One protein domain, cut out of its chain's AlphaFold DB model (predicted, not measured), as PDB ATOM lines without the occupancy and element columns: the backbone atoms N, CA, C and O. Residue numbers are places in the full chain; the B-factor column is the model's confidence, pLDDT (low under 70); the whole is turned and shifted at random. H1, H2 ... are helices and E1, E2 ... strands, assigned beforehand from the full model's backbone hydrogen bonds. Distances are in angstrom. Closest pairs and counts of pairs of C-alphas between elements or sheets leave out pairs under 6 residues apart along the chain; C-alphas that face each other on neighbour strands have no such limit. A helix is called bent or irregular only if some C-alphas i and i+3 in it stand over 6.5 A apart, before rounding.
ATOM      1  N   ASN A 107     212.813 235.909 211.645       88.50
ATOM      2  CA  ASN A 107     212.659 236.556 212.942       88.50
ATOM      3  C   ASN A 107     214.042 236.826 213.574       88.50
ATOM      4  O   ASN A 107     215.081 236.687 212.930       88.50
ATOM      5  N   SER A 108     214.068 237.223 214.849       88.31
ATOM      6  CA  SER A 108     215.301 237.590 215.568       88.31
ATOM      7  C   SER A 108     216.250 236.421 215.892       88.31
ATOM      8  O   SER A 108     217.341 236.641 216.428       88.31
ATOM      9  N   LEU A 109     215.836 235.181 215.621       91.50
ATOM     10  CA  LEU A 109     216.591 233.959 215.907       91.50
ATOM     11  C   LEU A 109     216.825 233.118 214.648       91.50
ATOM     12  O   LEU A 109     217.897 232.538 214.491       91.50
ATOM     13  N   LEU A 110     215.823 233.029 213.778       91.81
ATOM     14  CA  LEU A 110     215.753 232.076 212.684       91.81
ATOM     15  C   LEU A 110     215.383 232.768 211.378       91.81
ATOM     16  O   LEU A 110     214.524 233.648 211.343       91.81
ATOM     17  N   LYS A 111     215.979 232.283 210.295       91.81
ATOM     18  CA  LYS A 111     215.579 232.563 208.923       91.81
ATOM     19  C   LYS A 111     215.242 231.245 208.239       91.81
ATOM     20  O   LYS A 111     216.072 230.343 208.189       91.81
ATOM     21  N   LEU A 112     214.034 231.131 207.706       91.75
ATOM     22  CA  LEU A 112     213.608 230.006 206.883       91.75
ATOM     23  C   LEU A 112     213.531 230.484 205.436       91.75
ATOM     24  O   LEU A 112     212.791 231.413 205.137       91.75
ATOM     25  N   SER A 113     214.306 229.873 204.547       90.94
ATOM     26  CA  SER A 113     214.354 230.219 203.123       90.94
ATOM     27  C   SER A 113     213.926 229.034 202.269       90.94
ATOM     28  O   SER A 113     214.313 227.896 202.540       90.94
ATOM     29  N   PHE A 114     213.171 229.303 201.210       87.19
ATOM     30  CA  PHE A 114     212.778 228.328 200.205       87.19
ATOM     31  C   PHE A 114     213.495 228.619 198.887       87.19
ATOM     32  O   PHE A 114     213.325 229.682 198.294       87.19
ATOM     33  N   ALA A 115     214.319 227.679 198.428       83.56
ATOM     34  CA  ALA A 115     215.025 227.795 197.157       83.56
ATOM     35  C   ALA A 115     215.200 226.416 196.517       83.56
ATOM     36  O   ALA A 115     215.520 225.443 197.199       83.56
ATOM     37  N   HIS A 116     215.021 226.330 195.195       79.25
ATOM     38  CA  HIS A 116     215.223 225.095 194.423       79.25
ATOM     39  C   HIS A 116     214.443 223.883 194.976       79.25
ATOM     40  O   HIS A 116     214.969 222.769 195.040       79.25
ATOM     41  N   GLY A 117     213.209 224.105 195.447       78.44
ATOM     42  CA  GLY A 117     212.364 223.052 196.024       78.44
ATOM     43  C   GLY A 117     212.815 222.552 197.403       78.44
ATOM     44  O   GLY A 117     212.370 221.492 197.837       78.44
ATOM     45  N   LYS A 118     213.713 223.271 198.088       82.12
ATOM     46  CA  LYS A 118     214.255 222.892 199.400       82.12
ATOM     47  C   LYS A 118     214.048 224.004 200.422       82.12
ATOM     48  O   LYS A 118     214.209 225.182 200.109       82.12
ATOM     49  N   LEU A 119     213.735 223.599 201.653       89.50
ATOM     50  CA  LEU A 119     213.664 224.479 202.817       89.50
ATOM     51  C   LEU A 119     214.991 224.459 203.578       89.50
ATOM     52  O   LEU A 119     215.419 223.406 204.063       89.50
ATOM     53  N   ALA A 120     215.604 225.634 203.705       89.44
ATOM     54  CA  ALA A 120     216.799 225.866 204.498       89.44
ATOM     55  C   ALA A 120     216.461 226.699 205.739       89.44
ATOM     56  O   ALA A 120     215.881 227.776 205.624       89.44
ATOM     57  N   LEU A 121     216.846 226.207 206.914       91.50
ATOM     58  CA  LEU A 121     216.731 226.910 208.186       91.50
ATOM     59  C   LEU A 121     218.109 227.414 208.611       91.50
ATOM     60  O   LEU A 121     219.059 226.639 208.678       91.50
ATOM     61  N   GLU A 122     218.210 228.694 208.926       92.31
ATOM     62  CA  GLU A 122     219.425 229.339 209.412       92.31
ATOM     63  C   GLU A 122     219.166 229.940 210.793       92.31
ATOM     64  O   GLU A 122     218.199 230.675 210.990       92.31
ATOM     65  N   ASN A 123     220.035 229.640 211.754       91.56
ATOM     66  CA  ASN A 123     220.092 230.349 213.021       91.56
ATOM     67  C   ASN A 123     221.006 231.565 212.864       91.56
ATOM     68  O   ASN A 123     222.229 231.438 212.921       91.56
ATOM     69  N   VAL A 124     220.406 232.747 212.721       90.00
ATOM     70  CA  VAL A 124     221.129 234.008 212.475       90.00
ATOM     71  C   VAL A 124     222.051 234.416 213.626       90.00
ATOM     72  O   VAL A 124     222.992 235.171 213.411       90.00
ATOM     73  N   ARG A 125     221.836 233.911 214.851       89.25
ATOM     74  CA  ARG A 125     222.720 234.218 215.993       89.25
ATOM     75  C   ARG A 125     223.966 233.348 216.035       89.25
ATOM     76  O   ARG A 125     225.010 233.802 216.487       89.25
ATOM     77  N   ARG A 126     223.835 232.083 215.630       88.06
ATOM     78  CA  ARG A 126     224.915 231.084 215.691       88.06
ATOM     79  C   ARG A 126     225.596 230.864 214.343       88.06
ATOM     80  O   ARG A 126     226.599 230.164 214.291       88.06
ATOM     81  N   ASN A 127     225.058 231.464 213.280       83.38
ATOM     82  CA  ASN A 127     225.472 231.249 211.898       83.38
ATOM     83  C   ASN A 127     225.470 229.754 211.514       83.38
ATOM     84  O   ASN A 127     226.331 229.264 210.786       83.38
ATOM     85  N   GLU A 128     224.510 229.010 212.066       89.88
ATOM     86  CA  GLU A 128     224.319 227.580 211.816       89.88
ATOM     87  C   GLU A 128     223.210 227.400 210.780       89.88
ATOM     88  O   GLU A 128     222.155 228.027 210.885       89.88
ATOM     89  N   LYS A 129     223.418 226.519 209.796       88.81
ATOM     90  CA  LYS A 129     222.481 226.309 208.687       88.81
ATOM     91  C   LYS A 129     222.135 224.833 208.510       88.81
ATOM     92  O   LYS A 129     223.008 223.971 208.503       88.81
ATOM     93  N   MET A 130     220.855 224.558 208.291       88.25
ATOM     94  CA  MET A 130     220.305 223.250 207.955       88.25
ATOM     95  C   MET A 130     219.565 223.340 206.618       88.25
ATOM     96  O   MET A 130     218.512 223.957 206.528       88.25
ATOM     97  N   GLU A 131     220.090 222.715 205.564       82.75
ATOM     98  CA  GLU A 131     219.575 222.884 204.188       82.75
ATOM     99  C   GLU A 131     218.463 221.907 203.776       82.75
ATOM    100  O   GLU A 131     217.907 222.014 202.683       82.75
ATOM    101  N   LYS A 132     218.174 220.908 204.609       80.44
ATOM    102  CA  LYS A 132     217.193 219.850 204.327       80.44
ATOM    103  C   LYS A 132     216.226 219.706 205.496       80.44
ATOM    104  O   LYS A 132     216.123 218.630 206.074       80.44
ATOM    105  N   LEU A 133     215.561 220.803 205.859       82.69
ATOM    106  CA  LEU A 133     214.648 220.808 207.003       82.69
ATOM    107  C   LEU A 133     213.449 219.875 206.773       82.69
ATOM    108  O   LEU A 133     213.068 219.118 207.660       82.69
ATOM    109  N   LEU A 134     212.868 219.927 205.574       79.88
ATOM    110  CA  LEU A 134     211.680 219.160 205.218       79.88
ATOM    111  C   LEU A 134     211.901 218.458 203.880       79.88
ATOM    112  O   LEU A 134     212.340 219.069 202.904       79.88
ATOM    113  N   LYS A 135     211.604 217.159 203.848       72.94
ATOM    114  CA  LYS A 135     211.652 216.329 202.646       72.94
ATOM    115  C   LYS A 135     210.276 215.715 202.436       72.94
ATOM    116  O   LYS A 135     209.834 214.913 203.251       72.94
ATOM    117  N   ILE A 136     209.633 216.065 201.327       71.44
ATOM    118  CA  ILE A 136     208.415 215.392 200.879       71.44
ATOM    119  C   ILE A 136     208.850 214.099 200.183       71.44
ATOM    120  O   ILE A 136     209.670 214.131 199.262       71.44
ATOM    121  N   ILE A 137     208.368 212.954 200.665       77.81
ATOM    122  CA  ILE A 137     208.651 211.638 200.085       77.81
ATOM    123  C   ILE A 137     207.351 211.126 199.477       77.81
ATOM    124  O   ILE A 137     206.380 210.911 200.195       77.81
ATOM    125  N   TYR A 138     207.347 210.916 198.165       70.44
ATOM    126  CA  TYR A 138     206.234 210.267 197.480       70.44
ATOM    127  C   TYR A 138     206.444 208.752 197.510       70.44
ATOM    128  O   TYR A 138     207.503 208.260 197.116       70.44
ATOM    129  N   GLY A 139     205.449 208.017 198.005       72.19
ATOM    130  CA  GLY A 139     205.420 206.558 197.913       72.19
ATOM    131  C   GLY A 139     205.196 206.112 196.467       72.19
ATOM    132  O   GLY A 139     204.479 206.768 195.713       72.19
ATOM    133  N   SER A 140     205.794 204.984 196.089       61.72
ATOM    134  CA  SER A 140     205.802 204.427 194.726       61.72
ATOM    135  C   SER A 140     204.416 204.237 194.096       61.72
ATOM    136  O   SER A 140     204.308 204.245 192.876       61.72
ATOM    137  N   HIS A 141     203.353 204.140 194.896       59.00
ATOM    138  CA  HIS A 141     201.980 204.014 194.402       59.00
ATOM    139  C   HIS A 141     201.412 205.314 193.788       59.00
ATOM    140  O   HIS A 141     200.451 205.250 193.034       59.00
ATOM    141  N   PHE A 142     202.010 206.477 194.084       54.47
ATOM    142  CA  PHE A 142     201.573 207.797 193.596       54.47
ATOM    143  C   PHE A 142     202.333 208.277 192.346       54.47
ATOM    144  O   PHE A 142     201.914 209.229 191.693       54.47
ATOM    145  N   GLN A 143     203.466 207.651 192.000       56.03
ATOM    146  CA  GLN A 143     204.304 208.101 190.877       56.03
ATOM    147  C   GLN A 143     203.773 207.660 189.508       56.03
ATOM    148  O   GLN A 143     204.023 208.340 188.517       56.03
ATOM    149  N   GLN A 144     203.044 206.543 189.445       56.56
ATOM    150  CA  GLN A 144     202.488 206.022 188.193       56.56
ATOM    151  C   GLN A 144     201.296 206.848 187.701       56.56
ATOM    152  O   GLN A 144     201.237 207.186 186.525       56.56
ATOM    153  N   GLU A 145     200.412 207.255 188.611       57.38
ATOM    154  CA  GLU A 145     199.200 208.010 188.276       57.38
ATOM    155  C   GLU A 145     199.532 209.425 187.759       57.38
ATOM    156  O   GLU A 145     199.022 209.848 186.724       57.38
ATOM    157  N   TYR A 146     200.506 210.105 188.381       64.62
ATOM    158  CA  TYR A 146     200.997 211.410 187.914       64.62
ATOM    159  C   TYR A 146     201.765 211.331 186.586       64.62
ATOM    160  O   TYR A 146     201.681 212.247 185.768       64.62
ATOM    161  N   ALA A 147     202.533 210.259 186.359       59.88
ATOM    162  CA  ALA A 147     203.247 210.074 185.098       59.88
ATOM    163  C   ALA A 147     202.270 209.871 183.930       59.88
ATOM    164  O   ALA A 147     202.484 210.440 182.858       59.88
ATOM    165  N   ASP A 148     201.185 209.125 184.150       60.75
ATOM    166  CA  ASP A 148     200.148 208.905 183.144       60.75
ATOM    167  C   ASP A 148     199.318 210.171 182.880       60.75
ATOM    168  O   ASP A 148     199.040 210.479 181.720       60.75
ATOM    169  N   GLU A 149     198.988 210.962 183.906       63.97
ATOM    170  CA  GLU A 149     198.286 212.242 183.723       63.97
ATOM    171  C   GLU A 149     199.137 213.287 182.990       63.97
ATOM    172  O   GLU A 149     198.648 213.920 182.050       63.97
ATOM    173  N   ILE A 150     200.419 213.433 183.347       64.44
ATOM    174  CA  ILE A 150     201.339 214.348 182.649       64.44
ATOM    175  C   ILE A 150     201.527 213.900 181.195       64.44
ATOM    176  O   ILE A 150     201.484 214.728 180.286       64.44
ATOM    177  N   LYS A 151     201.678 212.595 180.947       66.69
ATOM    178  CA  LYS A 151     201.827 212.062 179.590       66.69
ATOM    179  C   LYS A 151     200.569 212.292 178.750       66.69
ATOM    180  O   LYS A 151     200.674 212.740 177.611       66.69
ATOM    181  N   LYS A 152     199.383 212.090 179.329       70.12
ATOM    182  CA  LYS A 152     198.091 212.347 178.677       70.12
ATOM    183  C   LYS A 152     197.873 213.835 178.379       70.12
ATOM    184  O   LYS A 152     197.350 214.169 177.317       70.12
ATOM    185  N   ALA A 153     198.310 214.726 179.270       66.62
ATOM    186  CA  ALA A 153     198.270 216.170 179.047       66.62
ATOM    187  C   ALA A 153     199.230 216.602 177.921       66.62
ATOM    188  O   ALA A 153     198.824 217.334 177.019       66.62
ATOM    189  N   CYS A 154     200.466 216.091 177.905       61.22
ATOM    190  CA  CYS A 154     201.432 216.376 176.839       61.22
ATOM    191  C   CYS A 154     200.994 215.817 175.471       61.22
ATOM    192  O   CYS A 154     201.143 216.494 174.455       61.22
ATOM    193  N   GLU A 155     200.407 214.617 175.423       66.81
ATOM    194  CA  GLU A 155     199.867 214.028 174.186       66.81
ATOM    195  C   GLU A 155     198.623 214.775 173.666       66.81
ATOM    196  O   GLU A 155     198.401 214.846 172.456       66.81
ATOM    197  N   GLY A 156     197.824 215.368 174.561       60.50
ATOM    198  CA  GLY A 156     196.700 216.236 174.198       60.50
ATOM    199  C   GLY A 156     197.142 217.554 173.558       60.50
ATOM    200  O   GLY A 156     196.546 217.984 172.571       60.50
ATOM    201  N   MET A 157     198.225 218.156 174.060       55.50
ATOM    202  CA  MET A 157     198.791 219.395 173.512       55.50
ATOM    203  C   MET A 157     199.456 219.176 172.143       55.50
ATOM    204  O   MET A 157     199.271 219.984 171.238       55.50
ATOM    205  N   ALA A 158     200.132 218.039 171.940       54.31
ATOM    206  CA  ALA A 158     200.747 217.699 170.652       54.31
ATOM    207  C   ALA A 158     199.720 217.488 169.518       54.31
ATOM    208  O   ALA A 158     200.026 217.731 168.355       54.31
ATOM    209  N   LYS A 159     198.486 217.062 169.831       54.41
ATOM    210  CA  LYS A 159     197.412 216.930 168.828       54.41
ATOM    211  C   LYS A 159     196.793 218.272 168.426       54.41
ATOM    212  O   LYS A 159     196.319 218.387 167.302       54.41
ATOM    213  N   GLN A 160     196.820 219.279 169.301       52.38
ATOM    214  CA  GLN A 160     196.305 220.621 168.997       52.38
ATOM    215  C   GLN A 160     197.263 221.452 168.127       52.38
ATOM    216  O   GLN A 160     196.806 222.321 167.390       52.38
TER     217      GLN A 160
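This is residues 107 to 160 of the 169 residues of an uncharacterized protein of Paenibacillus larvae subsp. larvae DSM 25719 (UniProt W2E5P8). A small three-stranded antiparallel sheet, folded back and forth as E1, E2 and E3, stands at one end, and a long arm runs away from it to a lone helix, H1, at the other end. Residues 137 to 160, of which 143 to 160 belong to H1, stick out from the body with no other part packed on them. The printed part has 54 residues, with three named strands and then one named helix in the order E1, E2, E3, H1; the sheet's order is E1, E2, E3, and the class is mixed, helices and strands. The whole is extended, with a radius of gyration of the C-alphas of 18.8 A and spans of 56 by 27 by 13 A, the arm with H1 making much of the length.

The first strand, E1, residues 110 to 115, and the second, E2, residues 118 to 123, are antiparallel neighbours and form a hairpin over a tight link, with 158 degrees between their directions. The C-alphas of Leu 112 and Leu 121 face each other at 4.6 A, and N 113 and O 120 are within hydrogen-bond range at 2.8 A, as are N 122 and O 111 at 2.8 A. E3, residues 128 to 130, follows E2 after another tight link, and these two also form a hairpin, antiparallel with 161 degrees between their directions. The C-alphas of Glu 122 and Lys 129 face each other at 4.4 A, and N 121 and O 130 are 2.8 A apart, within hydrogen-bond range. The three strands form a meander, each the antiparallel neighbour of the one before; E1 and E3 are the edge strands and E2 is the inner strand. The helix H1, residues 143 to 160, is not on the sheet, with 0 pairs of C-alphas within 10 A, and it is apart from E1 and E2. Within H1, 13 of 14 pairs of O i and N i+4 are within hydrogen-bond range.

E1 begins at C-alpha 110, at (215.753, 232.076, 212.684), and measures 16.1 A from first to last C-alpha. E2, residues 118 to 123, measures 16.6 A, and E3, residues 128 to 130, is short. H1 measures 26.4 A, from C-alpha 143 at (204.304, 208.101, 190.877) to C-alpha 160 at (196.305, 220.621, 168.997), and is not bent.

The two C-alphas farthest apart are those of Arg 125 and Lys 159, at 56.2 A. Without the stretch that stands free, the body has 30 residues and spans 27 by 14 by 12 A. The link from E3 to H1, residues 131 to 142, is long. The printed part has no cut. The mean pLDDT of the printed part is 75.5; residues 140 to 151 and 153 to 160 are under 70, and the mean of H1 is 61.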